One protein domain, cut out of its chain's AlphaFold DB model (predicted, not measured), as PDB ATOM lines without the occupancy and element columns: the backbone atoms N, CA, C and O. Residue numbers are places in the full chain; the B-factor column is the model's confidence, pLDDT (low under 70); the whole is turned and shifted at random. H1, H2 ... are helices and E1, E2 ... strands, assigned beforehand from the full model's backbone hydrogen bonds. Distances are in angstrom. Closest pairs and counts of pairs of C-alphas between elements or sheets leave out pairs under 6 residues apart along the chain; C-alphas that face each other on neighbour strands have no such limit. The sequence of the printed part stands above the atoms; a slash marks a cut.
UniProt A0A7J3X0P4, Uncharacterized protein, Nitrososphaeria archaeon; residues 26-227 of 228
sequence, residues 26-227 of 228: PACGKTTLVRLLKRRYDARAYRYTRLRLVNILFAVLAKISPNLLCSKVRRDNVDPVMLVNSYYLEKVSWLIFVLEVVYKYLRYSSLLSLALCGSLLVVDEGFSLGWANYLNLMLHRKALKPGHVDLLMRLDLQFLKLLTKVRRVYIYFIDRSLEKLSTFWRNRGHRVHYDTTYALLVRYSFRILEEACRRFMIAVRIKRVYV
ATOM      1  N   PRO A  26    -113.699 -24.882  59.905       43.81
ATOM      2  CA  PRO A  26    -114.678 -24.651  58.855       43.81
ATOM      3  C   PRO A  26    -115.146 -25.985  58.240       43.81
ATOM      4  O   PRO A  26    -114.374 -26.926  58.092       43.81
ATOM      5  N   ALA A  27    -116.445 -26.076  57.939       44.78
ATOM      6  CA  ALA A  27    -117.080 -27.207  57.248       44.78
ATOM      7  C   ALA A  27    -117.267 -28.529  58.031       44.78
ATOM      8  O   ALA A  27    -117.756 -29.506  57.487       44.78
ATOM      9  N   CYS A  28    -117.054 -28.547  59.343       46.38
ATOM     10  CA  CYS A  28    -117.225 -29.753  60.171       46.38
ATOM     11  C   CYS A  28    -118.676 -30.096  60.597       46.38
ATOM     12  O   CYS A  28    -118.900 -30.729  61.627       46.38
ATOM     13  N   GLY A  29    -119.687 -29.643  59.848       50.16
ATOM     14  CA  GLY A  29    -121.099 -29.948  60.134       50.16
ATOM     15  C   GLY A  29    -121.705 -29.248  61.362       50.16
ATOM     16  O   GLY A  29    -122.871 -29.469  61.669       50.16
ATOM     17  N   LYS A  30    -120.966 -28.352  62.035       59.03
ATOM     18  CA  LYS A  30    -121.426 -27.619  63.235       59.03
ATOM     19  C   LYS A  30    -122.739 -26.875  63.031       59.03
ATOM     20  O   LYS A  30    -123.618 -26.929  63.879       59.03
ATOM     21  N   THR A  31    -122.914 -26.212  61.889       53.44
ATOM     22  CA  THR A  31    -124.166 -25.505  61.581       53.44
ATOM     23  C   THR A  31    -125.339 -26.474  61.429       53.44
ATOM     24  O   THR A  31    -126.449 -26.148  61.843       53.44
ATOM     25  N   THR A  32    -125.097 -27.666  60.881       55.78
ATOM     26  CA  THR A  32    -126.093 -28.738  60.768       55.78
ATOM     27  C   THR A  32    -126.451 -29.290  62.144       55.78
ATOM     28  O   THR A  32    -127.630 -29.373  62.463       55.78
ATOM     29  N   LEU A  33    -125.453 -29.558  62.993       55.16
ATOM     30  CA  LEU A  33    -125.623 -29.996  64.383       55.16
ATOM     31  C   LEU A  33    -126.413 -28.980  65.217       55.16
ATOM     32  O   LEU A  33    -127.398 -29.343  65.853       55.16
ATOM     33  N   VAL A  34    -126.056 -27.697  65.132       56.44
ATOM     34  CA  VAL A  34    -126.778 -26.603  65.797       56.44
ATOM     35  C   VAL A  34    -128.231 -26.525  65.321       56.44
ATOM     36  O   VAL A  34    -129.124 -26.369  66.147       56.44
ATOM     37  N   ARG A  35    -128.507 -26.670  64.014       54.50
ATOM     38  CA  ARG A  35    -129.888 -26.689  63.489       54.50
ATOM     39  C   ARG A  35    -130.680 -27.898  63.981       54.50
ATOM     40  O   ARG A  35    -131.848 -27.747  64.322       54.50
ATOM     41  N   LEU A  36    -130.056 -29.074  64.011       58.66
ATOM     42  CA  LEU A  36    -130.677 -30.317  64.474       58.66
ATOM     43  C   LEU A  36    -131.037 -30.226  65.959       58.66
ATOM     44  O   LEU A  36    -132.153 -30.557  66.342       58.66
ATOM     45  N   LEU A  37    -130.120 -29.708  66.777       54.75
ATOM     46  CA  LEU A  37    -130.334 -29.521  68.210       54.75
ATOM     47  C   LEU A  37    -131.348 -28.416  68.503       54.75
ATOM     48  O   LEU A  37    -132.206 -28.604  69.359       54.75
ATOM     49  N   LYS A  38    -131.315 -27.314  67.746       52.00
ATOM     50  CA  LYS A  38    -132.330 -26.259  67.829       52.00
ATOM     51  C   LYS A  38    -133.726 -26.798  67.513       52.00
ATOM     52  O   LYS A  38    -134.644 -26.537  68.271       52.00
ATOM     53  N   ARG A  39    -133.884 -27.585  66.440       56.16
ATOM     54  CA  ARG A  39    -135.180 -28.190  66.072       56.16
ATOM     55  C   ARG A  39    -135.660 -29.237  67.074       56.16
ATOM     56  O   ARG A  39    -136.857 -29.361  67.282       56.16
ATOM     57  N   ARG A  40    -134.744 -30.014  67.656       52.47
ATOM     58  CA  ARG A  40    -135.093 -31.145  68.528       52.47
ATOM     59  C   ARG A  40    -135.342 -30.751  69.985       52.47
ATOM     60  O   ARG A  40    -136.069 -31.462  70.666       52.47
ATOM     61  N   TYR A  41    -134.723 -29.670  70.456       51.22
ATOM     62  CA  TYR A  41    -134.737 -29.272  71.870       51.22
ATOM     63  C   TYR A  41    -135.165 -27.814  72.097       51.22
ATOM     64  O   TYR A  41    -134.943 -27.295  73.185       51.22
ATOM     65  N   ASP A  42    -135.702 -27.146  71.071       47.66
ATOM     66  CA  ASP A  42    -136.075 -25.720  71.081       47.66
ATOM     67  C   ASP A  42    -134.992 -24.795  71.682       47.66
ATOM     68  O   ASP A  42    -135.230 -23.846  72.428       47.66
ATOM     69  N   ALA A  43    -133.729 -25.119  71.392       44.50
ATOM     70  CA  ALA A  43    -132.583 -24.459  72.002       44.50
ATOM     71  C   ALA A  43    -132.258 -23.115  71.325       44.50
ATOM     72  O   ALA A  43    -132.201 -23.005  70.095       44.50
ATOM     73  N   ARG A  44    -131.928 -22.088  72.121       39.41
ATOM     74  CA  ARG A  44    -131.371 -20.827  71.601       39.41
ATOM     75  C   ARG A  44    -129.945 -21.054  71.097       39.41
ATOM     76  O   ARG A  44    -129.082 -21.527  71.831       39.41
ATOM     77  N   ALA A  45    -129.699 -20.712  69.835       38.06
ATOM     78  CA  ALA A  45    -128.405 -20.886  69.183       38.06
ATOM     79  C   ALA A  45    -127.725 -19.533  68.957       38.06
ATOM     80  O   ALA A  45    -128.245 -18.695  68.221       38.06
ATOM     81  N   TYR A  46    -126.538 -19.357  69.530       40.34
ATOM     82  CA  TYR A  46    -125.701 -18.177  69.322       40.34
ATOM     83  C   TYR A  46    -124.585 -18.519  68.331       40.34
ATOM     84  O   TYR A  46    -123.877 -19.514  68.495       40.34
ATOM     85  N   ARG A  47    -124.445 -17.726  67.261       39.19
ATOM     86  CA  ARG A  47    -123.348 -17.884  66.294       39.19
ATOM     87  C   ARG A  47    -122.138 -17.089  66.759       39.19
ATOM     88  O   ARG A  47    -122.218 -15.875  66.916       39.19
ATOM     89  N   TYR A  48    -121.015 -17.779  66.888       38.12
ATOM     90  CA  TYR A  48    -119.718 -17.193  67.188       38.12
ATOM     91  C   TYR A  48    -118.743 -17.503  66.049       38.12
ATOM     92  O   TYR A  48    -118.651 -18.650  65.611       38.12
ATOM     93  N   THR A  49    -118.036 -16.485  65.557       44.44
ATOM     94  CA  THR A  49    -117.015 -16.617  64.506       44.44
ATOM     95  C   THR A  49    -115.643 -16.302  65.092       44.44
ATOM     96  O   THR A  49    -115.448 -15.243  65.697       44.44
ATOM     97  N   ARG A  50    -114.688 -17.221  64.902       43.00
ATOM     98  CA  ARG A  50    -113.283 -17.007  65.268       43.00
ATOM     99  C   ARG A  50    -112.671 -15.858  64.482       43.00
ATOM    100  O   ARG A  50    -113.020 -15.677  63.321       43.00
ATOM    101  N   LEU A  51    -111.775 -15.101  65.118       45.00
ATOM    102  CA  LEU A  51    -111.033 -13.988  64.509       45.00
ATOM    103  C   LEU A  51    -111.907 -12.842  63.983       45.00
ATOM    104  O   LEU A  51    -111.408 -12.009  63.245       45.00
ATOM    105  N   ARG A  52    -113.189 -12.720  64.357       51.19
ATOM    106  CA  ARG A  52    -114.048 -11.653  63.807       51.19
ATOM    107  C   ARG A  52    -113.491 -10.252  64.079       51.19
ATOM    108  O   ARG A  52    -113.509  -9.429  63.179       51.19
ATOM    109  N   LEU A  53    -112.950 -10.002  65.273       47.44
ATOM    110  CA  LEU A  53    -112.301  -8.726  65.609       47.44
ATOM    111  C   LEU A  53    -110.974  -8.529  64.872       47.44
ATOM    112  O   LEU A  53    -110.712  -7.433  64.400       47.44
ATOM    113  N   VAL A  54    -110.183  -9.590  64.710       47.88
ATOM    114  CA  VAL A  54    -108.935  -9.561  63.933       47.88
ATOM    115  C   VAL A  54    -109.232  -9.310  62.450       47.88
ATOM    116  O   VAL A  54    -108.605  -8.454  61.847       47.88
ATOM    117  N   ASN A  55    -110.258  -9.944  61.884       51.69
ATOM    118  CA  ASN A  55    -110.738  -9.721  60.519       51.69
ATOM    119  C   ASN A  55    -111.351  -8.326  60.345       51.69
ATOM    120  O   ASN A  55    -111.170  -7.725  59.294       51.69
ATOM    121  N   ILE A  56    -112.055  -7.794  61.353       54.50
ATOM    122  CA  ILE A  56    -112.547  -6.407  61.351       54.50
ATOM    123  C   ILE A  56    -111.365  -5.437  61.391       54.50
ATOM    124  O   ILE A  56    -111.335  -4.502  60.603       54.50
ATOM    125  N   LEU A  57    -110.371  -5.675  62.247       54.28
ATOM    126  CA  LEU A  57    -109.166  -4.856  62.329       54.28
ATOM    127  C   LEU A  57    -108.367  -4.913  61.025       54.28
ATOM    128  O   LEU A  57    -107.972  -3.874  60.516       54.28
ATOM    129  N   PHE A  58    -108.200  -6.094  60.435       51.28
ATOM    130  CA  PHE A  58    -107.583  -6.259  59.122       51.28
ATOM    131  C   PHE A  58    -108.405  -5.596  58.014       51.28
ATOM    132  O   PHE A  58    -107.822  -4.965  57.144       51.28
ATOM    133  N   ALA A  59    -109.740  -5.633  58.067       51.03
ATOM    134  CA  ALA A  59    -110.603  -4.905  57.133       51.03
ATOM    135  C   ALA A  59    -110.509  -3.376  57.300       51.03
ATOM    136  O   ALA A  59    -110.579  -2.642  56.314       51.03
ATOM    137  N   VAL A  60    -110.326  -2.885  58.529       55.56
ATOM    138  CA  VAL A  60    -110.084  -1.465  58.831       55.56
ATOM    139  C   VAL A  60    -108.681  -1.051  58.373       55.56
ATOM    140  O   VAL A  60    -108.544  -0.043  57.690       55.56
ATOM    141  N   LEU A  61    -107.656  -1.865  58.634       51.22
ATOM    142  CA  LEU A  61    -106.292  -1.658  58.136       51.22
ATOM    143  C   LEU A  61    -106.238  -1.687  56.599       51.22
ATOM    144  O   LEU A  61    -105.542  -0.866  56.011       51.22
ATOM    145  N   ALA A  62    -107.031  -2.547  55.946       50.53
ATOM    146  CA  ALA A  62    -107.200  -2.574  54.487       50.53
ATOM    147  C   ALA A  62    -107.756  -1.259  53.933       50.53
ATOM    148  O   ALA A  62    -107.388  -0.842  52.839       50.53
ATOM    149  N   LYS A  63    -108.686  -0.640  54.676       54.56
ATOM    150  CA  LYS A  63    -109.313   0.634  54.309       54.56
ATOM    151  C   LYS A  63    -108.373   1.818  54.512       54.56
ATOM    152  O   LYS A  63    -108.415   2.746  53.717       54.56
ATOM    153  N   ILE A  64    -107.552   1.787  55.563       51.53
ATOM    154  CA  ILE A  64    -106.625   2.875  55.907       51.53
ATOM    155  C   ILE A  64    -105.357   2.819  55.041       51.53
ATOM    156  O   ILE A  64    -104.801   3.858  54.701       51.53
ATOM    157  N   SER A  65    -104.899   1.624  54.654       41.78
ATOM    158  CA  SER A  65    -103.698   1.450  53.834       41.78
ATOM    159  C   SER A  65    -103.922   0.398  52.734       41.78
ATOM    160  O   SER A  65    -103.566  -0.774  52.895       41.78
ATOM    161  N   PRO A  66    -104.505   0.792  51.586       52.31
ATOM    162  CA  PRO A  66    -104.788  -0.124  50.476       52.31
ATOM    163  C   PRO A  66    -103.522  -0.725  49.843       52.31
ATOM    164  O   PRO A  66    -103.597  -1.779  49.216       52.31
ATOM    165  N   ASN A  67    -102.350  -0.122  50.068       44.09
ATOM    166  CA  ASN A  67    -101.056  -0.614  49.581       44.09
ATOM    167  C   ASN A  67    -100.570  -1.893  50.301       44.09
ATOM    168  O   ASN A  67     -99.611  -2.516  49.855       44.09
ATOM    169  N   LEU A  68    -101.229  -2.315  51.390       40.16
ATOM    170  CA  LEU A  68    -100.965  -3.593  52.073       40.16
ATOM    171  C   LEU A  68    -101.660  -4.799  51.407       40.16
ATOM    172  O   LEU A  68    -101.403  -5.944  51.786       40.16
ATOM    173  N   LEU A  69    -102.536  -4.579  50.419       42.56
ATOM    174  CA  LEU A  69    -103.222  -5.640  49.674       42.56
ATOM    175  C   LEU A  69    -102.295  -6.245  48.607       42.56
ATOM    176  O   LEU A  69    -102.261  -5.781  47.473       42.56
ATOM    177  N   CYS A  70    -101.586  -7.329  48.932       38.00
ATOM    178  CA  CYS A  70    -100.734  -8.020  47.951       38.00
ATOM    179  C   CYS A  70    -101.494  -8.873  46.916       38.00
ATOM    180  O   CYS A  70    -100.880  -9.361  45.977       38.00
ATOM    181  N   SER A  71    -102.816  -9.051  47.019       36.41
ATOM    182  CA  SER A  71    -103.634  -9.457  45.865       36.41
ATOM    183  C   SER A  71    -105.127  -9.280  46.144       36.41
ATOM    184  O   SER A  71    -105.622  -9.614  47.222       36.41
ATOM    185  N   LYS A  72    -105.873  -8.796  45.145       35.28
ATOM    186  CA  LYS A  72    -107.320  -9.025  45.063       35.28
ATOM    187  C   LYS A  72    -107.520 -10.486  44.658       35.28
ATOM    188  O   LYS A  72    -107.473 -10.804  43.472       35.28
ATOM    189  N   VAL A  73    -107.712 -11.387  45.621       38.25
ATOM    190  CA  VAL A  73    -108.080 -12.769  45.288       38.25
ATOM    191  C   VAL A  73    -109.490 -12.767  44.698       38.25
ATOM    192  O   VAL A  73    -110.430 -12.208  45.263       38.25
ATOM    193  N   ARG A  74    -109.587 -13.351  43.498       37.31
ATOM    194  CA  ARG A  74    -110.812 -13.613  42.736       37.31
ATOM    195  C   ARG A  74    -111.879 -14.306  43.594       37.31
ATOM    196  O   ARG A  74    -111.559 -15.019  44.534       37.31
ATOM    197  N   ARG A  75    -113.134 -14.097  43.178       35.56
ATOM    198  CA  ARG A  75    -114.423 -14.640  43.655       35.56
ATOM    199  C   ARG A  75    -114.438 -16.140  44.028       35.56
ATOM    200  O   ARG A  75    -115.144 -16.917  43.397       35.56
ATOM    201  N   ASP A  76    -113.742 -16.531  45.080       34.66
ATOM    202  CA  ASP A  76    -114.026 -17.758  45.817       34.66
ATOM    203  C   ASP A  76    -114.629 -17.362  47.173       34.66
ATOM    204  O   ASP A  76    -114.292 -16.314  47.727       34.66
ATOM    205  N   ASN A  77    -115.526 -18.192  47.725       40.19
ATOM    206  CA  ASN A  77    -116.117 -18.034  49.067       40.19
ATOM    207  C   ASN A  77    -115.078 -18.289  50.184       40.19
ATOM    208  O   ASN A  77    -115.340 -18.993  51.161       40.19
ATOM    209  N   VAL A  78    -113.865 -17.775  50.016       39.06
ATOM    210  CA  VAL A  78    -112.829 -17.755  51.038       39.06
ATOM    211  C   VAL A  78    -113.151 -16.564  51.934       39.06
ATOM    212  O   VAL A  78    -113.379 -15.459  51.438       39.06
ATOM    213  N   ASP A  79    -113.175 -16.774  53.254       35.06
ATOM    214  CA  ASP A  79    -113.036 -15.658  54.198       35.06
ATOM    215  C   ASP A  79    -111.866 -14.787  53.702       35.06
ATOM    216  O   ASP A  79    -110.894 -15.367  53.222       35.06
ATOM    217  N   PRO A  80    -111.924 -13.444  53.730       35.19
ATOM    218  CA  PRO A  80    -110.867 -12.604  53.174       35.19
ATOM    219  C   PRO A  80    -109.564 -12.824  53.953       35.19
ATOM    220  O   PRO A  80    -109.253 -12.122  54.911       35.19
ATOM    221  N   VAL A  81    -108.808 -13.849  53.563       36.94
ATOM    222  CA  VAL A  81    -107.483 -14.141  54.074       36.94
ATOM    223  C   VAL A  81    -106.595 -13.136  53.374       36.94
ATOM    224  O   VAL A  81    -106.187 -13.330  52.229       36.94
ATOM    225  N   MET A  82    -106.361 -12.009  54.041       40.78
ATOM    226  CA  MET A  82    -105.328 -11.084  53.612       40.78
ATOM    227  C   MET A  82    -104.018 -11.861  53.495       40.78
ATOM    228  O   MET A  82    -103.510 -12.404  54.477       40.78
ATOM    229  N   LEU A  83    -103.474 -11.920  52.282       40.84
ATOM    230  CA  LEU A  83    -102.102 -12.347  52.046       40.84
ATOM    231  C   LEU A  83    -101.192 -11.216  52.522       40.84
ATOM    232  O   LEU A  83    -100.791 -10.346  51.754       40.84
ATOM    233  N   VAL A  84    -100.949 -11.192  53.828       47.41
ATOM    234  CA  VAL A  84    -100.038 -10.250  54.469       47.41
ATOM    235  C   VAL A  84     -98.626 -10.823  54.380       47.41
ATOM    236  O   VAL A  84     -98.411 -11.995  54.696       47.41
ATOM    237  N   ASN A  85     -97.662 -10.005  53.950       51.00
ATOM    238  CA  ASN A  85     -96.247 -10.375  53.922       51.00
ATOM    239  C   ASN A  85     -95.812 -10.889  55.310       51.00
ATOM    240  O   ASN A  85     -96.094 -10.246  56.323       51.00
ATOM    241  N   SER A  86     -95.115 -12.029  55.368       54.78
ATOM    242  CA  SER A  86     -94.603 -12.605  56.618       54.78
ATOM    243  C   SER A  86     -93.720 -11.627  57.397       54.78
ATOM    244  O   SER A  86     -93.814 -11.570  58.618       54.78
ATOM    245  N   TYR A  87     -92.949 -10.786  56.702       55.38
ATOM    246  CA  TYR A  87     -92.142  -9.729  57.318       55.38
ATOM    247  C   TYR A  87     -92.999  -8.647  57.995       55.38
ATOM    248  O   TYR A  87     -92.658  -8.126  59.055       55.38
ATOM    249  N   TYR A  88     -94.158  -8.324  57.415       61.50
ATOM    250  CA  TYR A  88     -95.103  -7.394  58.030       61.50
ATOM    251  C   TYR A  88     -95.832  -8.039  59.218       61.50
ATOM    252  O   TYR A  88     -95.989  -7.403  60.257       61.50
ATOM    253  N   LEU A  89     -96.225  -9.315  59.109       62.72
ATOM    254  CA  LEU A  89     -96.810 -10.062  60.231       62.72
ATOM    255  C   LEU A  89     -95.857 -10.148  61.427       62.72
ATOM    256  O   LEU A  89     -96.309 -10.072  62.565       62.72
ATOM    257  N   GLU A  90     -94.553 -10.255  61.182       65.88
ATOM    258  CA  GLU A  90     -93.536 -10.225  62.232       65.88
ATOM    259  C   GLU A  90     -93.474  -8.854  62.927       65.88
ATOM    260  O   GLU A  90     -93.492  -8.788  64.160       65.88
ATOM    261  N   LYS A  91     -93.516  -7.748  62.166       70.19
ATOM    262  CA  LYS A  91     -93.568  -6.382  62.727       70.19
ATOM    263  C   LYS A  91     -94.835  -6.113  63.538       70.19
ATOM    264  O   LYS A  91     -94.783  -5.420  64.549       70.19
ATOM    265  N   VAL A  92     -95.964  -6.679  63.117       71.06
ATOM    266  CA  VAL A  92     -97.270  -6.506  63.778       71.06
ATOM    267  C   VAL A  92     -97.555  -7.641  64.780       71.06
ATOM    268  O   VAL A  92     -98.621  -7.687  65.391       71.06
ATOM    269  N   SER A  93     -96.590  -8.535  65.023       76.06
ATOM    270  CA  SER A  93     -96.749  -9.720  65.883       76.06
ATOM    271  C   SER A  93     -97.233  -9.387  67.293       76.06
ATOM    272  O   SER A  93     -98.074 -10.099  67.842       76.06
ATOM    273  N   TRP A  94     -96.745  -8.286  67.870       80.75
ATOM    274  CA  TRP A  94     -97.167  -7.829  69.192       80.75
ATOM    275  C   TRP A  94     -98.627  -7.365  69.200       80.75
ATOM    276  O   TRP A  94     -99.389  -7.757  70.079       80.75
ATOM    277  N   LEU A  95     -99.053  -6.609  68.184       77.38
ATOM    278  CA  LEU A  95    -100.447  -6.178  68.051       77.38
ATOM    279  C   LEU A  95    -101.380  -7.380  67.846       77.38
ATOM    280  O   LEU A  95    -102.420  -7.464  68.496       77.38
ATOM    281  N   ILE A  96    -100.996  -8.334  66.989       73.31
ATOM    282  CA  ILE A  96    -101.746  -9.583  66.771       73.31
ATOM    283  C   ILE A  96    -101.891 -10.346  68.089       73.31
ATOM    284  O   ILE A  96    -102.983 -10.798  68.430       73.31
ATOM    285  N   PHE A  97    -100.803 -10.460  68.847       80.69
ATOM    286  CA  PHE A  97    -100.802 -11.112  70.149       80.69
ATOM    287  C   PHE A  97    -101.730 -10.414  71.153       80.69
ATOM    288  O   PHE A  97    -102.572 -11.083  71.750       80.69
ATOM    289  N   VAL A  98    -101.640  -9.089  71.303       82.38
ATOM    290  CA  VAL A  98    -102.510  -8.320  72.211       82.38
ATOM    291  C   VAL A  98    -103.979  -8.487  71.838       82.38
ATOM    292  O   VAL A  98    -104.813  -8.740  72.707       82.38
ATOM    293  N   LEU A  99    -104.308  -8.414  70.549       77.44
ATOM    294  CA  LEU A  99    -105.675  -8.621  70.078       77.44
ATOM    295  C   LEU A  99    -106.183 -10.031  70.374       77.44
ATOM    296  O   LEU A  99    -107.335 -10.186  70.777       77.44
ATOM    297  N   GLU A 100    -105.337 -11.049  70.221       79.88
ATOM    298  CA  GLU A 100    -105.693 -12.425  70.562       79.88
ATOM    299  C   GLU A 100    -105.917 -12.590  72.075       79.88
ATOM    300  O   GLU A 100    -106.864 -13.263  72.482       79.88
ATOM    301  N   VAL A 101    -105.114 -11.933  72.921       83.56
ATOM    302  CA  VAL A 101    -105.313 -11.909  74.382       83.56
ATOM    303  C   VAL A 101    -106.645 -11.245  74.744       83.56
ATOM    304  O   VAL A 101    -107.436 -11.830  75.488       83.56
ATOM    305  N   VAL A 102    -106.942 -10.067  74.186       80.38
ATOM    306  CA  VAL A 102    -108.221  -9.365  74.403       80.38
ATOM    307  C   VAL A 102    -109.392 -10.235  73.947       80.38
ATOM    308  O   VAL A 102    -110.381 -10.399  74.665       80.38
ATOM    309  N   TYR A 103    -109.268 -10.853  72.774       77.69
ATOM    310  CA  TYR A 103    -110.282 -11.744  72.230       77.69
ATOM    311  C   TYR A 103    -110.533 -12.963  73.124       77.69
ATOM    312  O   TYR A 103    -111.691 -13.308  73.384       77.69
ATOM    313  N   LYS A 104    -109.468 -13.594  73.638       83.12
ATOM    314  CA  LYS A 104    -109.568 -14.679  74.622       83.12
ATOM    315  C   LYS A 104    -110.288 -14.223  75.874       83.12
ATOM    316  O   LYS A 104    -111.185 -14.925  76.323       83.12
ATOM    317  N   TYR A 105    -109.942 -13.055  76.404       82.69
ATOM    318  CA  TYR A 105    -110.572 -12.542  77.613       82.69
ATOM    319  C   TYR A 105    -112.077 -12.341  77.421       82.69
ATOM    320  O   TYR A 105    -112.874 -12.846  78.209       82.69
ATOM    321  N   LEU A 106    -112.491 -11.705  76.321       77.94
ATOM    322  CA  LEU A 106    -113.908 -11.539  75.985       77.94
ATOM    323  C   LEU A 106    -114.624 -12.891  75.844       77.94
ATOM    324  O   LEU A 106    -115.723 -13.085  76.374       77.94
ATOM    325  N   ARG A 107    -113.990 -13.850  75.156       78.25
ATOM    326  CA  ARG A 107    -114.514 -15.210  74.975       78.25
ATOM    327  C   ARG A 107    -114.695 -15.929  76.312       78.25
ATOM    328  O   ARG A 107    -115.734 -16.543  76.541       78.25
ATOM    329  N   TYR A 108    -113.687 -15.876  77.169       83.25
ATOM    330  CA  TYR A 108    -113.640 -16.571  78.449       83.25
ATOM    331  C   TYR A 108    -114.586 -15.976  79.468       83.25
ATOM    332  O   TYR A 108    -115.341 -16.728  80.078       83.25
ATOM    333  N   SER A 109    -114.671 -14.653  79.544       78.06
ATOM    334  CA  SER A 109    -115.695 -13.973  80.334       78.06
ATOM    335  C   SER A 109    -117.101 -14.369  79.880       78.06
ATOM    336  O   SER A 109    -117.911 -14.773  80.706       78.06
ATOM    337  N   SER A 110    -117.369 -14.395  78.568       76.44
ATOM    338  CA  SER A 110    -118.678 -14.814  78.038       76.44
ATOM    339  C   SER A 110    -119.020 -16.267  78.393       76.44
ATOM    340  O   SER A 110    -120.139 -16.570  78.804       76.44
ATOM    341  N   LEU A 111    -118.055 -17.182  78.248       76.31
ATOM    342  CA  LEU A 111    -118.230 -18.592  78.602       76.31
ATOM    343  C   LEU A 111    -118.419 -18.789  80.106       76.31
ATOM    344  O   LEU A 111    -119.221 -19.631  80.501       76.31
ATOM    345  N   LEU A 112    -117.714 -18.016  80.931       80.44
ATOM    346  CA  LEU A 112    -117.858 -18.048  82.379       80.44
ATOM    347  C   LEU A 112    -119.243 -17.548  82.799       80.44
ATOM    348  O   LEU A 112    -119.919 -18.243  83.549       80.44
ATOM    349  N   SER A 113    -119.713 -16.421  82.256       77.94
ATOM    350  CA  SER A 113    -121.073 -15.920  82.495       77.94
ATOM    351  C   SER A 113    -122.131 -16.956  82.110       77.94
ATOM    352  O   SER A 113    -123.035 -17.242  82.891       77.94
ATOM    353  N   LEU A 114    -121.983 -17.603  80.949       71.94
ATOM    354  CA  LEU A 114    -122.882 -18.686  80.532       71.94
ATOM    355  C   LEU A 114    -122.798 -19.912  81.453       71.94
ATOM    356  O   LEU A 114    -123.819 -20.538  81.737       71.94
ATOM    357  N   ALA A 115    -121.602 -20.261  81.934       73.31
ATOM    358  CA  ALA A 115    -121.397 -21.365  82.868       73.31
ATOM    359  C   ALA A 115    -121.967 -21.072  84.266       73.31
ATOM    360  O   ALA A 115    -122.387 -21.997  84.961       73.31
ATOM    361  N   LEU A 116    -122.036 -19.805  84.679       78.31
ATOM    362  CA  LEU A 116    -122.744 -19.414  85.898       78.31
ATOM    363  C   LEU A 116    -124.253 -19.667  85.740       78.31
ATOM    364  O   LEU A 116    -124.860 -20.279  86.620       78.31
ATOM    365  N   CYS A 117    -124.830 -19.331  84.581       72.44
ATOM    366  CA  CYS A 117    -126.259 -19.508  84.290       72.44
ATOM    367  C   CYS A 117    -126.694 -20.952  83.949       72.44
ATOM    368  O   CYS A 117    -127.883 -21.261  84.015       72.44
ATOM    369  N   GLY A 118    -125.775 -21.842  83.555       61.69
ATOM    370  CA  GLY A 118    -126.084 -23.185  83.042       61.69
ATOM    371  C   GLY A 118    -125.356 -24.318  83.766       61.69
ATOM    372  O   GLY A 118    -124.316 -24.131  84.377       61.69
ATOM    373  N   SER A 119    -125.891 -25.536  83.693       56.31
ATOM    374  CA  SER A 119    -125.404 -26.699  84.454       56.31
ATOM    375  C   SER A 119    -124.272 -27.496  83.787       56.31
ATOM    376  O   SER A 119    -123.530 -28.199  84.475       56.31
ATOM    377  N   LEU A 120    -124.129 -27.393  82.463       58.44
ATOM    378  CA  LEU A 120    -123.236 -28.226  81.660       58.44
ATOM    379  C   LEU A 120    -122.668 -27.413  80.495       58.44
ATOM    380  O   LEU A 120    -123.451 -26.840  79.737       58.44
ATOM    381  N   LEU A 121    -121.338 -27.402  80.347       59.59
ATOM    382  CA  LEU A 121    -120.654 -26.795  79.206       59.59
ATOM    383  C   LEU A 121    -119.988 -27.875  78.353       59.59
ATOM    384  O   LEU A 121    -119.088 -28.586  78.812       59.59
ATOM    385  N   VAL A 122    -120.428 -27.974  77.103       56.75
ATOM    386  CA  VAL A 122    -119.801 -28.822  76.085       56.75
ATOM    387  C   VAL A 122    -118.997 -27.926  75.158       56.75
ATOM    388  O   VAL A 122    -119.584 -27.061  74.517       56.75
ATOM    389  N   VAL A 123    -117.682 -28.120  75.093       59.62
ATOM    390  CA  VAL A 123    -116.790 -27.397  74.180       59.62
ATOM    391  C   VAL A 123    -116.293 -28.380  73.124       59.62
ATOM    392  O   VAL A 123    -115.536 -29.300  73.427       59.62
ATOM    393  N   ASP A 124    -116.748 -28.207  71.889       62.69
ATOM    394  CA  ASP A 124    -116.231 -28.928  70.717       62.69
ATOM    395  C   ASP A 124    -114.928 -28.265  70.233       62.69
ATOM    396  O   ASP A 124    -114.866 -27.038  70.280       62.69
ATOM    397  N   GLU A 125    -113.904 -29.062  69.869       60.41
ATOM    398  CA  GLU A 125    -112.621 -28.797  69.147       60.41
ATOM    399  C   GLU A 125    -111.858 -27.472  69.408       60.41
ATOM    400  O   GLU A 125    -110.856 -27.155  68.752       60.41
ATOM    401  N   GLY A 126    -112.303 -26.677  70.373       71.62
ATOM    402  CA  GLY A 126    -112.009 -25.260  70.432       71.62
ATOM    403  C   GLY A 126    -110.557 -25.011  70.816       71.62
ATOM    404  O   GLY A 126    -109.794 -24.334  70.126       71.62
ATOM    405  N   PHE A 127    -110.134 -25.643  71.895       81.88
ATOM    406  CA  PHE A 127    -108.761 -25.536  72.360       81.88
ATOM    407  C   PHE A 127    -107.774 -26.130  71.346       81.88
ATOM    408  O   PHE A 127    -106.829 -25.450  70.958       81.88
ATOM    409  N   SER A 128    -108.056 -27.319  70.798       84.06
ATOM    410  CA  SER A 128    -107.179 -27.976  69.816       84.06
ATOM    411  C   SER A 128    -106.956 -27.148  68.550       84.06
ATOM    412  O   SER A 128    -105.831 -27.043  68.080       84.06
ATOM    413  N   LEU A 129    -107.991 -26.499  68.012       82.31
ATOM    414  CA  LEU A 129    -107.825 -25.628  66.842       82.31
ATOM    415  C   LEU A 129    -107.157 -24.303  67.164       82.31
ATOM    416  O   LEU A 129    -106.470 -23.742  66.319       82.31
ATOM    417  N   GLY A 130    -107.435 -23.751  68.350       84.12
ATOM    418  CA  GLY A 130    -106.779 -22.523  68.795       84.12
ATOM    419  C   GLY A 130    -105.276 -22.751  68.872       84.12
ATOM    420  O   GLY A 130    -104.501 -22.016  68.269       84.12
ATOM    421  N   TRP A 131    -104.886 -23.851  69.507       90.00
ATOM    422  CA  TRP A 131    -103.494 -24.256  69.654       90.00
ATOM    423  C   TRP A 131    -102.854 -24.587  68.308       90.00
ATOM    424  O   TRP A 131    -101.754 -24.112  68.042       90.00
ATOM    425  N   ALA A 132    -103.562 -25.277  67.410       87.75
ATOM    426  CA  ALA A 132    -103.059 -25.543  66.062       87.75
ATOM    427  C   ALA A 132    -102.815 -24.251  65.274       87.75
ATOM    428  O   ALA A 132    -101.818 -24.147  64.564       87.75
ATOM    429  N   ASN A 133    -103.675 -23.240  65.434       85.19
ATOM    430  CA  ASN A 133    -103.453 -21.921  64.848       85.19
ATOM    431  C   ASN A 133    -102.230 -21.222  65.441       85.19
ATOM    432  O   ASN A 133    -101.441 -20.674  64.679       85.19
ATOM    433  N   TYR A 134    -102.041 -21.248  66.763       87.75
ATOM    434  CA  TYR A 134    -100.866 -20.633  67.388       87.75
ATOM    435  C   TYR A 134     -99.573 -21.300  66.926       87.75
ATOM    436  O   TYR A 134     -98.634 -20.608  66.537       87.75
ATOM    437  N   LEU A 135     -99.558 -22.634  66.881       88.38
ATOM    438  CA  LEU A 135     -98.429 -23.405  66.373       88.38
ATOM    439  C   LEU A 135     -98.181 -23.130  64.888       88.38
ATOM    440  O   LEU A 135     -97.039 -22.907  64.507       88.38
ATOM    441  N   ASN A 136     -99.222 -23.064  64.055       85.50
ATOM    442  CA  ASN A 136     -99.081 -22.734  62.635       85.50
ATOM    443  C   ASN A 136     -98.514 -21.316  62.428       85.50
ATOM    444  O   ASN A 136     -97.611 -21.106  61.616       85.50
ATOM    445  N   LEU A 137     -99.005 -20.338  63.197       79.94
ATOM    446  CA  LEU A 137     -98.523 -18.957  63.147       79.94
ATOM    447  C   LEU A 137     -97.072 -18.826  63.620       79.94
ATOM    448  O   LEU A 137     -96.342 -17.994  63.087       79.94
ATOM    449  N   MET A 138     -96.653 -19.647  64.579       85.75
ATOM    450  CA  MET A 138     -95.276 -19.696  65.068       85.75
ATOM    451  C   MET A 138     -94.342 -20.403  64.079       85.75
ATOM    452  O   MET A 138     -93.341 -19.824  63.671       85.75
ATOM    453  N   LEU A 139     -94.680 -21.629  63.667       84.56
ATOM    454  CA  LEU A 139     -93.811 -22.502  62.870       84.56
ATOM    455  C   LEU A 139     -93.705 -22.062  61.409       84.56
ATOM    456  O   LEU A 139     -92.614 -22.045  60.848       84.56
ATOM    457  N   HIS A 140     -94.829 -21.699  60.787       76.88
ATOM    458  CA  HIS A 140     -94.888 -21.488  59.338       76.88
ATOM    459  C   HIS A 140     -95.002 -20.017  58.938       76.88
ATOM    460  O   HIS A 140     -94.643 -19.658  57.819       76.88
ATOM    461  N   ARG A 141     -95.510 -19.149  59.824       70.56
ATOM    462  CA  ARG A 141     -95.730 -17.724  59.510       70.56
ATOM    463  C   ARG A 141     -94.842 -16.761  60.293       70.56
ATOM    464  O   ARG A 141     -94.834 -15.586  59.944       70.56
ATOM    465  N   LYS A 142     -94.129 -17.231  61.328       75.12
ATOM    466  CA  LYS A 142     -93.318 -16.415  62.255       75.12
ATOM    467  C   LYS A 142     -94.062 -15.194  62.834       75.12
ATOM    468  O   LYS A 142     -93.452 -14.224  63.266       75.12
ATOM    469  N   ALA A 143     -95.394 -15.248  62.868       70.25
ATOM    470  CA  ALA A 143     -96.249 -14.153  63.329       70.25
ATOM    471  C   ALA A 143     -96.406 -14.139  64.859       70.25
ATOM    472  O   ALA A 143     -96.824 -13.139  65.435       70.25
ATOM    473  N   LEU A 144     -96.086 -15.252  65.526       79.19
ATOM    474  CA  LEU A 144     -96.071 -15.370  66.981       79.19
ATOM    475  C   LEU A 144     -94.725 -15.927  67.438       79.19
ATOM    476  O   LEU A 144     -94.228 -16.904  66.880       79.19
ATOM    477  N   LYS A 145     -94.158 -15.320  68.484       88.56
ATOM    478  CA  LYS A 145     -92.956 -15.829  69.150       88.56
ATOM    479  C   LYS A 145     -93.319 -17.011  70.061       88.56
ATOM    480  O   LYS A 145     -94.445 -17.048  70.562       88.56
ATOM    481  N   PRO A 146     -92.381 -17.927  70.367       91.19
ATOM    482  CA  PRO A 146     -92.642 -19.052  71.270       91.19
ATOM    483  C   PRO A 146     -93.231 -18.632  72.624       91.19
ATOM    484  O   PRO A 146     -94.202 -19.229  73.079       91.19
ATOM    485  N   GLY A 147     -92.731 -17.541  73.216       91.19
ATOM    486  CA  GLY A 147     -93.279 -16.993  74.463       91.19
ATOM    487  C   GLY A 147     -94.727 -16.498  74.345       91.19
ATOM    488  O   GLY A 147     -95.498 -16.630  75.293       91.19
ATOM    489  N   HIS A 148     -95.138 -15.989  73.174       89.75
ATOM    490  CA  HIS A 148     -96.536 -15.616  72.929       89.75
ATOM    491  C   HIS A 148     -97.423 -16.863  72.925       89.75
ATOM    492  O   HIS A 148     -98.461 -16.884  73.579       89.75
ATOM    493  N   VAL A 149     -97.006 -17.909  72.205       90.12
ATOM    494  CA  VAL A 149     -97.758 -19.167  72.116       90.12
ATOM    495  C   VAL A 149     -97.885 -19.829  73.486       90.12
ATOM    496  O   VAL A 149     -98.994 -20.202  73.866       90.12
ATOM    497  N   ASP A 150     -96.791 -19.900  74.250       92.94
ATOM    498  CA  ASP A 150     -96.793 -20.434  75.616       92.94
ATOM    499  C   ASP A 150     -97.786 -19.675  76.507       92.94
ATOM    500  O   ASP A 150     -98.648 -20.294  77.132       92.94
ATOM    501  N   LEU A 151     -97.764 -18.334  76.501       92.69
ATOM    502  CA  LEU A 151     -98.720 -17.555  77.291       92.69
ATOM    503  C   LEU A 151    -100.169 -17.812  76.854       92.69
ATOM    504  O   LEU A 151    -101.034 -18.043  77.698       92.69
ATOM    505  N   LEU A 152    -100.446 -17.807  75.546       90.12
ATOM    506  CA  LEU A 152    -101.794 -18.040  75.024       90.12
ATOM    507  C   LEU A 152    -102.315 -19.430  75.411       90.12
ATOM    508  O   LEU A 152    -103.495 -19.550  75.742       90.12
ATOM    509  N   MET A 153    -101.468 -20.461  75.392       92.75
ATOM    510  CA  MET A 153    -101.833 -21.817  75.817       92.75
ATOM    511  C   MET A 153    -102.015 -21.912  77.338       92.75
ATOM    512  O   MET A 153    -102.954 -22.556  77.806       92.75
ATOM    513  N   ARG A 154    -101.177 -21.235  78.131       92.12
ATOM    514  CA  ARG A 154    -101.330 -21.179  79.595       92.12
ATOM    515  C   ARG A 154    -102.626 -20.503  80.011       92.12
ATOM    516  O   ARG A 154    -103.305 -21.022  80.895       92.12
ATOM    517  N   LEU A 155    -102.995 -19.400  79.362       90.38
ATOM    518  CA  LEU A 155    -104.275 -18.727  79.597       90.38
ATOM    519  C   LEU A 155    -105.456 -19.668  79.330       90.38
ATOM    520  O   LEU A 155    -106.404 -19.703  80.111       90.38
ATOM    521  N   ASP A 156    -105.373 -20.486  78.278       90.31
ATOM    522  CA  ASP A 156    -106.402 -21.480  77.959       90.31
ATOM    523  C   ASP A 156    -106.545 -22.533  79.057       90.31
ATOM    524  O   ASP A 156    -107.659 -22.847  79.475       90.31
ATOM    525  N   LEU A 157    -105.420 -23.046  79.561       92.31
ATOM    526  CA  LEU A 157    -105.401 -24.028  80.644       92.31
ATOM    527  C   LEU A 157    -105.896 -23.439  81.967       92.31
ATOM    528  O   LEU A 157    -106.669 -24.084  82.673       92.31
ATOM    529  N   GLN A 158    -105.484 -22.215  82.304       91.56
ATOM    530  CA  GLN A 158    -105.956 -21.515  83.499       91.56
ATOM    531  C   GLN A 158    -107.462 -21.280  83.441       91.56
ATOM    532  O   GLN A 158    -108.163 -21.549  84.419       91.56
ATOM    533  N   PHE A 159    -107.969 -20.847  82.286       87.94
ATOM    534  CA  PHE A 159    -109.399 -20.681  82.083       87.94
ATOM    535  C   PHE A 159    -110.141 -22.009  82.211       87.94
ATOM    536  O   PHE A 159    -111.138 -22.089  82.926       87.94
ATOM    537  N   LEU A 160    -109.646 -23.071  81.576       88.69
ATOM    538  CA  LEU A 160    -110.260 -24.391  81.660       88.69
ATOM    539  C   LEU A 160    -110.288 -24.903  83.107       88.69
ATOM    540  O   LEU A 160    -111.315 -25.401  83.567       88.69
ATOM    541  N   LYS A 161    -109.200 -24.693  83.857       90.88
ATOM    542  CA  LYS A 161    -109.121 -24.992  85.290       90.88
ATOM    543  C   LYS A 161    -110.159 -24.203  86.084       90.88
ATOM    544  O   LYS A 161    -110.895 -24.808  86.859       90.88
ATOM    545  N   LEU A 162    -110.270 -22.893  85.869       89.81
ATOM    546  CA  LEU A 162    -111.289 -22.059  86.511       89.81
ATOM    547  C   LEU A 162    -112.700 -22.574  86.201       89.81
ATOM    548  O   LEU A 162    -113.498 -22.794  87.107       89.81
ATOM    549  N   LEU A 163    -112.984 -22.843  84.931       85.25
ATOM    550  CA  LEU A 163    -114.288 -23.291  84.463       85.25
ATOM    551  C   LEU A 163    -114.691 -24.636  85.080       85.25
ATOM    552  O   LEU A 163    -115.845 -24.812  85.465       85.25
ATOM    553  N   THR A 164    -113.732 -25.553  85.241       88.06
ATOM    554  CA  THR A 164    -113.960 -26.864  85.874       88.06
ATOM    555  C   THR A 164    -114.234 -26.787  87.373       88.06
ATOM    556  O   THR A 164    -114.891 -27.676  87.908       88.06
ATOM    557  N   LYS A 165    -113.781 -25.721  88.052       88.88
ATOM    558  CA  LYS A 165    -114.146 -25.458  89.453       88.88
ATOM    559  C   LYS A 165    -115.601 -25.017  89.584       88.88
ATOM    560  O   LYS A 165    -116.244 -25.341  90.573       88.88
ATOM    561  N   VAL A 166    -116.111 -24.280  88.597       85.06
ATOM    562  CA  VAL A 166    -117.489 -23.768  88.610       85.06
ATOM    563  C   VAL A 166    -118.475 -24.842  88.146       85.06
ATOM    564  O   VAL A 166    -119.534 -25.009  88.746       85.06
ATOM    565  N   ARG A 167    -118.155 -25.581  87.073       81.88
ATOM    566  CA  ARG A 167    -119.058 -26.563  86.447       81.88
ATOM    567  C   ARG A 167    -118.317 -27.779  85.900       81.88
ATOM    568  O   ARG A 167    -117.127 -27.747  85.620       81.88
ATOM    569  N   ARG A 168    -119.070 -28.852  85.631       81.75
ATOM    570  CA  ARG A 168    -118.558 -30.004  84.874       81.75
ATOM    571  C   ARG A 168    -118.374 -29.619  83.403       81.75
ATOM    572  O   ARG A 168    -119.351 -29.309  82.720       81.75
ATOM    573  N   VAL A 169    -117.137 -29.692  82.918       83.44
ATOM    574  CA  VAL A 169    -116.769 -29.369  81.533       83.44
ATOM    575  C   VAL A 169    -116.527 -30.650  80.740       83.44
ATOM    576  O   VAL A 169    -115.824 -31.557  81.197       83.44
ATOM    577  N   TYR A 170    -117.102 -30.715  79.540       83.38
ATOM    578  CA  TYR A 170    -116.886 -31.805  78.594       83.38
ATOM    579  C   TYR A 170    -116.239 -31.259  77.329       83.38
ATOM    580  O   TYR A 170    -116.788 -30.357  76.696       83.38
ATOM    581  N   ILE A 171    -115.100 -31.830  76.949       84.31
ATOM    582  CA  ILE A 171    -114.432 -31.513  75.688       84.31
ATOM    583  C   ILE A 171    -114.667 -32.663  74.721       84.31
ATOM    584  O   ILE A 171    -114.337 -33.807  75.032       84.31
ATOM    585  N   TYR A 172    -115.224 -32.354  73.553       81.31
ATOM    586  CA  TYR A 172    -115.358 -33.310  72.460       81.31
ATOM    587  C   TYR A 172    -114.376 -32.952  71.350       81.31
ATOM    588  O   TYR A 172    -114.262 -31.795  70.956       81.31
ATOM    589  N   PHE A 173    -113.669 -33.960  70.855       83.62
ATOM    590  CA  PHE A 173    -112.813 -33.843  69.684       83.62
ATOM    591  C   PHE A 173    -113.334 -34.762  68.593       83.62
ATOM    592  O   PHE A 173    -113.338 -35.984  68.769       83.62
ATOM    593  N   ILE A 174    -113.803 -34.175  67.492       81.88
ATOM    594  CA  ILE A 174    -114.368 -34.921  66.371       81.88
ATOM    595  C   ILE A 174    -113.271 -35.124  65.322       81.88
ATOM    596  O   ILE A 174    -113.101 -34.363  64.369       81.88
ATOM    597  N   ASP A 175    -112.511 -36.198  65.496       84.06
ATOM    598  CA  ASP A 175    -111.459 -36.567  64.563       84.06
ATOM    599  C   ASP A 175    -112.071 -37.102  63.266       84.06
ATOM    600  O   ASP A 175    -112.688 -38.166  63.248       84.06
ATOM    601  N   ARG A 176    -111.932 -36.349  62.178       83.31
ATOM    602  CA  ARG A 176    -112.475 -36.716  60.864       83.31
ATOM    603  C   ARG A 176    -111.382 -37.314  59.989       83.31
ATOM    604  O   ARG A 176    -110.216 -36.921  60.090       83.31
ATOM    605  N   SER A 177    -111.756 -38.233  59.101       86.81
ATOM    606  CA  SER A 177    -110.862 -38.675  58.030       86.81
ATOM    607  C   SER A 177    -110.458 -37.501  57.125       86.81
ATOM    608  O   SER A 177    -111.179 -36.502  56.992       86.81
ATOM    609  N   LEU A 178    -109.283 -37.613  56.498       86.75
ATOM    610  CA  LEU A 178    -108.799 -36.602  55.554       86.75
ATOM    611  C   LEU A 178    -109.716 -36.492  54.330       86.75
ATOM    612  O   LEU A 178    -109.952 -35.388  53.847       86.75
ATOM    613  N   GLU A 179    -110.295 -37.606  53.881       86.56
ATOM    614  CA  GLU A 179    -111.262 -37.645  52.780       86.56
ATOM    615  C   GLU A 179    -112.506 -36.815  53.096       86.56
ATOM    616  O   GLU A 179    -112.951 -35.992  52.289       86.56
ATOM    617  N   LYS A 180    -113.040 -36.959  54.311       84.06
ATOM    618  CA  LYS A 180    -114.222 -36.214  54.749       84.06
ATOM    619  C   LYS A 180    -113.934 -34.733  54.922       84.06
ATOM    620  O   LYS A 180    -114.743 -33.902  54.508       84.06
ATOM    621  N   LEU A 181    -112.772 -34.393  55.483       83.06
ATOM    622  CA  LEU A 181    -112.300 -33.008  55.557       83.06
ATOM    623  C   LEU A 181    -112.138 -32.403  54.157       83.06
ATOM    624  O   LEU A 181    -112.618 -31.297  53.921       83.06
ATOM    625  N   SER A 182    -111.555 -33.144  53.212       82.75
ATOM    626  CA  SER A 182    -111.397 -32.703  51.823       82.75
ATOM    627  C   SER A 182    -112.741 -32.517  51.117       82.75
ATOM    628  O   SER A 182    -112.947 -31.510  50.441       82.75
ATOM    629  N   THR A 183    -113.691 -33.425  51.331       83.38
ATOM    630  CA  THR A 183    -115.050 -33.330  50.780       83.38
ATOM    631  C   THR A 183    -115.761 -32.086  51.305       83.38
ATOM    632  O   THR A 183    -116.320 -31.299  50.543       83.38
ATOM    633  N   PHE A 184    -115.688 -31.849  52.615       78.44
ATOM    634  CA  PHE A 184    -116.244 -30.654  53.238       78.44
ATOM    635  C   PHE A 184    -115.581 -29.359  52.762       78.44
ATOM    636  O   PHE A 184    -116.266 -28.346  52.603       78.44
ATOM    637  N   TRP A 185    -114.275 -29.396  52.508       78.12
ATOM    638  CA  TRP A 185    -113.524 -28.283  51.942       78.12
ATOM    639  C   TRP A 185    -113.988 -27.953  50.517       78.12
ATOM    640  O   TRP A 185    -114.345 -26.808  50.236       78.12
ATOM    641  N   ARG A 186    -114.116 -28.966  49.650       78.62
ATOM    642  CA  ARG A 186    -114.638 -28.811  48.281       78.62
ATOM    643  C   ARG A 186    -116.082 -28.314  48.256       78.62
ATOM    644  O   ARG A 186    -116.398 -27.410  47.491       78.62
ATOM    645  N   ASN A 187    -116.938 -28.819  49.146       77.00
ATOM    646  CA  ASN A 187    -118.344 -28.402  49.245       77.00
ATOM    647  C   ASN A 187    -118.525 -26.917  49.610       77.00
ATOM    648  O   ASN A 187    -119.620 -26.379  49.464       77.00
ATOM    649  N   ARG A 188    -117.476 -26.238  50.086       59.97
ATOM    650  CA  ARG A 188    -117.475 -24.782  50.299       59.97
ATOM    651  C   ARG A 188    -117.033 -23.969  49.084       59.97
ATOM    652  O   ARG A 188    -116.983 -22.746  49.165       59.97
ATOM    653  N   GLY A 189    -116.748 -24.629  47.967       70.56
ATOM    654  CA  GLY A 189    -116.266 -23.993  46.745       70.56
ATOM    655  C   GLY A 189    -114.753 -23.785  46.723       70.56
ATOM    656  O   GLY A 189    -114.261 -23.116  45.821       70.56
ATOM    657  N   HIS A 190    -114.000 -24.351  47.676       67.69
ATOM    658  CA  HIS A 190    -112.542 -24.309  47.610       67.69
ATOM    659  C   HIS A 190    -112.039 -25.263  46.524       67.69
ATOM    660  O   HIS A 190    -112.317 -26.462  46.552       67.69
ATOM    661  N   ARG A 191    -111.268 -24.717  45.581       72.94
ATOM    662  CA  ARG A 191    -110.647 -25.476  44.483       72.94
ATOM    663  C   ARG A 191    -109.316 -26.119  44.873       72.94
ATOM    664  O   ARG A 191    -108.871 -27.055  44.222       72.94
ATOM    665  N   VAL A 192    -108.691 -25.620  45.937       75.12
ATOM    666  CA  VAL A 192    -107.415 -26.126  46.459       75.12
ATOM    667  C   VAL A 192    -107.623 -27.309  47.399       75.12
ATOM    668  O   VAL A 192    -108.660 -27.419  48.055       75.12
ATOM    669  N   HIS A 193    -106.621 -28.183  47.491       77.44
ATOM    670  CA  HIS A 193    -106.637 -29.300  48.433       77.44
ATOM    671  C   HIS A 193    -106.663 -28.814  49.888       77.44
ATOM    672  O   HIS A 193    -106.177 -27.730  50.211       77.44
ATOM    673  N   TYR A 194    -107.263 -29.624  50.762       78.44
ATOM    674  CA  TYR A 194    -107.250 -29.358  52.195       78.44
ATOM    675  C   TYR A 194    -105.830 -29.544  52.737       78.44
ATOM    676  O   TYR A 194    -105.164 -30.518  52.388       78.44
ATOM    677  N   ASP A 195    -105.387 -28.632  53.597       81.38
ATOM    678  CA  ASP A 195    -104.049 -28.670  54.181       81.38
ATOM    679  C   ASP A 195    -103.922 -29.841  55.173       81.38
ATOM    680  O   ASP A 195    -104.434 -29.815  56.300       81.38
ATOM    681  N   THR A 196    -103.238 -30.897  54.735       86.75
ATOM    682  CA  THR A 196    -102.978 -32.098  55.534       86.75
ATOM    683  C   THR A 196    -102.050 -31.813  56.710       86.75
ATOM    684  O   THR A 196    -102.224 -32.402  57.776       86.75
ATOM    685  N   THR A 197    -101.106 -30.885  56.555       85.31
ATOM    686  CA  THR A 197    -100.183 -30.469  57.617       85.31
ATOM    687  C   THR A 197    -100.953 -29.783  58.736       85.31
ATOM    688  O   THR A 197    -100.781 -30.112  59.910       85.31
ATOM    689  N   TYR A 198    -101.890 -28.902  58.384       84.31
ATOM    690  CA  TYR A 198    -102.779 -28.283  59.360       84.31
ATOM    691  C   TYR A 198    -103.679 -29.314  60.061       84.31
ATOM    692  O   TYR A 198    -103.859 -29.251  61.278       84.31
ATOM    693  N   ALA A 199    -104.190 -30.316  59.337       86.44
ATOM    694  CA  ALA A 199    -104.958 -31.413  59.938       86.44
ATOM    695  C   ALA A 199    -104.151 -32.168  61.014       86.44
ATOM    696  O   ALA A 199    -104.663 -32.476  62.095       86.44
ATOM    697  N   LEU A 200    -102.875 -32.448  60.727       89.69
ATOM    698  CA  LEU A 200    -101.953 -33.086  61.666       89.69
ATOM    699  C   LEU A 200    -101.661 -32.185  62.869       89.69
ATOM    700  O   LEU A 200    -101.693 -32.674  63.998       89.69
ATOM    701  N   LEU A 201    -101.470 -30.878  62.657       89.31
ATOM    702  CA  LEU A 201    -101.303 -29.905  63.740       89.31
ATOM    703  C   LEU A 201    -102.507 -29.893  64.686       89.31
ATOM    704  O   LEU A 201    -102.318 -29.881  65.897       89.31
ATOM    705  N   VAL A 202    -103.737 -29.974  64.171       88.38
ATOM    706  CA  VAL A 202    -104.952 -30.050  65.003       88.38
ATOM    707  C   VAL A 202    -104.967 -31.304  65.876       88.38
ATOM    708  O   VAL A 202    -105.232 -31.215  67.078       88.38
ATOM    709  N   ARG A 203    -104.641 -32.470  65.303       90.69
ATOM    710  CA  ARG A 203    -104.541 -33.728  66.062       90.69
ATOM    711  C   ARG A 203    -103.434 -33.668  67.110       90.69
ATOM    712  O   ARG A 203    -103.633 -34.119  68.236       90.69
ATOM    713  N   TYR A 204    -102.290 -33.092  66.754       92.56
ATOM    714  CA  TYR A 204    -101.165 -32.901  67.661       92.56
ATOM    715  C   TYR A 204    -101.527 -31.962  68.818       92.56
ATOM    716  O   TYR A 204    -101.363 -32.319  69.980       92.56
ATOM    717  N   SER A 205    -102.130 -30.811  68.524       92.06
ATOM    718  CA  SER A 205    -102.623 -29.869  69.529       92.06
ATOM    719  C   SER A 205    -103.649 -30.483  70.476       92.06
ATOM    720  O   SER A 205    -103.631 -30.180  71.666       92.06
ATOM    721  N   PHE A 206    -104.524 -31.361  69.982       91.19
ATOM    722  CA  PHE A 206    -105.449 -32.088  70.848       91.19
ATOM    723  C   PHE A 206    -104.725 -33.043  71.807       91.19
ATOM    724  O   PHE A 206    -105.067 -33.080  72.985       91.19
ATOM    725  N   ARG A 207    -103.694 -33.759  71.338       93.19
ATOM    726  CA  ARG A 207    -102.865 -34.609  72.211       93.19
ATOM    727  C   ARG A 207    -102.173 -33.792  73.303       93.19
ATOM    728  O   ARG A 207    -102.261 -34.169  74.466       93.19
ATOM    729  N   ILE A 208    -101.569 -32.651  72.949       93.19
ATOM    730  CA  ILE A 208    -100.948 -31.752  73.939       93.19
ATOM    731  C   ILE A 208    -101.993 -31.289  74.960       93.19
ATOM    732  O   ILE A 208    -101.716 -31.263  76.154       93.19
ATOM    733  N   LEU A 209    -103.200 -30.925  74.516       92.06
ATOM    734  CA  LEU A 209    -104.269 -30.489  75.414       92.06
ATOM    735  C   LEU A 209    -104.661 -31.589  76.401       92.06
ATOM    736  O   LEU A 209    -104.796 -31.316  77.592       92.06
ATOM    737  N   GLU A 210    -104.856 -32.814  75.913       92.56
ATOM    738  CA  GLU A 210    -105.194 -33.966  76.747       92.56
ATOM    739  C   GLU A 210    -104.109 -34.226  77.799       92.56
ATOM    740  O   GLU A 210    -104.409 -34.366  78.988       92.56
ATOM    741  N   GLU A 211    -102.848 -34.222  77.374       94.25
ATOM    742  CA  GLU A 211    -101.699 -34.420  78.252       94.25
ATOM    743  C   GLU A 211    -101.562 -33.296  79.283       94.25
ATOM    744  O   GLU A 211    -101.396 -33.566  80.473       94.25
ATOM    745  N   ALA A 212    -101.723 -32.038  78.868       92.69
ATOM    746  CA  ALA A 212    -101.708 -30.893  79.767       92.69
ATOM    747  C   ALA A 212    -102.846 -30.970  80.795       92.69
ATOM    748  O   ALA A 212    -102.616 -30.759  81.986       92.69
ATOM    749  N   CYS A 213    -104.063 -31.333  80.377       92.19
ATOM    750  CA  CYS A 213    -105.185 -31.503  81.302       92.19
ATOM    751  C   CYS A 213    -104.893 -32.584  82.349       92.19
ATOM    752  O   CYS A 213    -105.180 -32.378  83.528       92.19
ATOM    753  N   ARG A 214    -104.279 -33.701  81.938       93.06
ATOM    754  CA  ARG A 214    -103.870 -34.785  82.840       93.06
ATOM    755  C   ARG A 214    -102.775 -34.330  83.806       93.06
ATOM    756  O   ARG A 214    -102.932 -34.481  85.014       93.06
ATOM    757  N   ARG A 215    -101.707 -33.717  83.287       94.56
ATOM    758  CA  ARG A 215    -100.546 -33.258  84.065       94.56
ATOM    759  C   ARG A 215    -100.909 -32.186  85.092       94.56
ATOM    760  O   ARG A 215    -100.391 -32.205  86.201       94.56
ATOM    761  N   PHE A 216    -101.807 -31.268  84.742       92.31
ATOM    762  CA  PHE A 216    -102.252 -30.192  85.633       92.31
ATOM    763  C   PHE A 216    -103.510 -30.539  86.446       92.31
ATOM    764  O   PHE A 216    -104.078 -29.648  87.085       92.31
ATOM    765  N   MET A 217    -103.942 -31.809  86.430       91.94
ATOM    766  CA  MET A 217    -105.119 -32.319  87.151       91.94
ATOM    767  C   MET A 217    -106.385 -31.480  86.908       91.94
ATOM    768  O   MET A 217    -107.149 -31.166  87.822       91.94
ATOM    769  N   ILE A 218    -106.601 -31.070  85.658       90.69
ATOM    770  CA  ILE A 218    -107.769 -30.289  85.259       90.69
ATOM    771  C   ILE A 218    -108.951 -31.254  85.092       90.69
ATOM    772  O   ILE A 218    -108.914 -32.145  84.246       90.69
ATOM    773  N   ALA A 219    -110.012 -31.068  85.886       89.00
ATOM    774  CA  ALA A 219    -111.160 -31.977  85.984       89.00
ATOM    775  C   ALA A 219    -112.127 -31.888  84.780       89.00
ATOM    776  O   ALA A 219    -113.317 -31.594  84.921       89.00
ATOM    777  N   VAL A 220    -111.619 -32.142  83.573       87.19
ATOM    778  CA  VAL A 220    -112.379 -32.157  82.316       87.19
ATOM    779  C   VAL A 220    -112.651 -33.586  81.882       87.19
ATOM    780  O   VAL A 220    -111.781 -34.452  81.931       87.19
ATOM    781  N   ARG A 221    -113.857 -33.828  81.366       87.88
ATOM    782  CA  ARG A 221    -114.179 -35.079  80.674       87.88
ATOM    783  C   ARG A 221    -113.913 -34.925  79.185       87.88
ATOM    784  O   ARG A 221    -114.691 -34.291  78.474       87.88
ATOM    785  N   ILE A 222    -112.814 -35.508  78.725       87.31
ATOM    786  CA  ILE A 222    -112.411 -35.487  77.320       87.31
ATOM    787  C   ILE A 222    -113.011 -36.708  76.611       87.31
ATOM    788  O   ILE A 222    -112.933 -37.828  77.112       87.31
ATOM    789  N   LYS A 223    -113.633 -36.496  75.449       85.88
ATOM    790  CA  LYS A 223    -114.153 -37.557  74.582       85.88
ATOM    791  C   LYS A 223    -113.678 -37.356  73.152       85.88
ATOM    792  O   LYS A 223    -113.857 -36.287  72.573       85.88
ATOM    793  N   ARG A 224    -113.137 -38.417  72.562       84.62
ATOM    794  CA  ARG A 224    -112.778 -38.466  71.145       84.62
ATOM    795  C   ARG A 224    -113.867 -39.194  70.369       84.62
ATOM    796  O   ARG A 224    -114.291 -40.275  70.765       84.62
ATOM    797  N   VAL A 225    -114.316 -38.594  69.276       84.19
ATOM    798  CA  VAL A 225    -115.291 -39.171  68.350       84.19
ATOM    799  C   VAL A 225    -114.623 -39.242  66.990       84.19
ATOM    800  O   VAL A 225    -114.286 -38.206  66.427       84.19
ATOM    801  N   TYR A 226    -114.408 -40.446  66.472       82.31
ATOM    802  CA  TYR A 226    -113.881 -40.616  65.124       82.31
ATOM    803  C   TYR A 226    -115.026 -40.669  64.114       82.31
ATOM    804  O   TYR A 226    -116.019 -41.366  64.329       82.31
ATOM    805  N   VAL A 227    -114.893 -39.924  63.022       79.56
ATOM    806  CA  VAL A 227    -115.830 -39.934  61.902       79.56
ATOM    807  C   VAL A 227    -115.049 -40.310  60.641       79.56
ATOM    808  O   VAL A 227    -114.299 -39.463  60.141       79.56
TER     809      VAL A 227
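AT A GLANCE: This is residues 26 to 227 of the 228 residues of an uncharacterized protein of Nitrososphaeria archaeon (UniProt A0A7J3X0P4). A small sheet of three parallel strands has H8 over one of its faces; H5 packs on H8, crossing it steeply, and folds back into H6, and H4 lies side by side with H6 on the side away from H5, so that H5, H6 and H4 run with their lines nearly aligned while H4 stays apart from H8. The rest is more loosely placed: H2 packs on H4 with its residues 53 to 54 alone, H1 touches no helix, and residues 65 to 85 form a long loop with no named element. The printed part has 202 residues with eight named helices and three named strands, in the order H1 H2 H3 H4 E1 H5 H6 E2 H7 H8 E3, and the sheet's order is E1, E2, E3. The class is mostly helix; the whole is compact, with a radius of gyration of the C-alphas of 18.0 A, and spans 50 by 37 by 30 A.

HOW THE PARTS SIT: H1, residues 30 to 41, is apart from H2, residues 52 to 64. H2 touches H4, residues 93 to 117, closest at the C-alphas of Val 54 and Leu 99, 7.0 A apart; they run opposite ways at a steep tilt of 36 degrees, only just past shallow. H3, residues 86 to 91, and H4 meet only through their link. H4 touches H6, residues 146 to 166, the same way at a shallow tilt of 6 degrees, with the C-alphas of Leu 112 and Leu 163 closest at 6.7 A. H5, residues 126 to 139, forms a helical hairpin with H6, at a shallow tilt of 10 degrees and opposite ways; the closest C-alphas, of Tyr 134 and Val 149, are 5.8 A apart. H5 also touches H8, residues 196 to 215, at a steep tilt of 62 degrees, opposite ways, with the C-alphas of Ser 128 and Phe 206 closest at 4.6 A. E1, residues 120 to 124, and E2, residues 168 to 176, are parallel neighbours at 23 degrees; N 123 and O 170 are within hydrogen-bond range at 2.9 A. E2 and E3, residues 220 to 227, are parallel neighbours at 21 degrees; N 173 and O 223 are 2.9 A apart and N 225 and O 173 2.8 A. H8 lies over E2 and E3 at a height over the sheet of 10.3 A and runs along the strands, at 24 degrees to E2 on the local plane. H4 and H8 on one face of the sheet make two layers, helices and sheet. H5 only grazes the sheet with residues 126 to 128, and H6 only grazes it with residues 160 to 165. H7, residues 178 to 186, is close to H8 but not clearly touching, with the C-alphas of Leu 178 and Thr 196 closest at 7.4 A. E1, H5 H6, E2 and E2, H7 H8, E3 are strand-helix-strand units, two parallel neighbour strands with helices between, both with right-handed crossovers. In the eight helices every O i to N i+4 pair is within hydrogen-bond range.

IN THESE COORDINATES: H1 begins at C-alpha 30, at (-121.426, -27.619, 63.235), and is 16.0 A long; H2 is 18.1 A. H4, the longest helix by residues, measures 36.1 A and begins at C-alpha 93, at (-96.749, -9.720, 65.883). H5 is 19.9 A, H6 30.7 A and H8 28.7 A long. E2 is 25.7 A long and E3 22.1 A; E3 ends at C-alpha 227, at (-115.830, -39.934, 61.902). H3, E1 and H7 are shorter.

THE WHOLE: The C-alphas of Asn 67 and Ser 119 are the two farthest apart, at 49.9 A. The printed part has no cut. The link from H2 to H3, 21 residues, is long. The mean pLDDT of the printed part is 71.1; residues 26 to 90, 118 to 125, 188 and 190 are under 70.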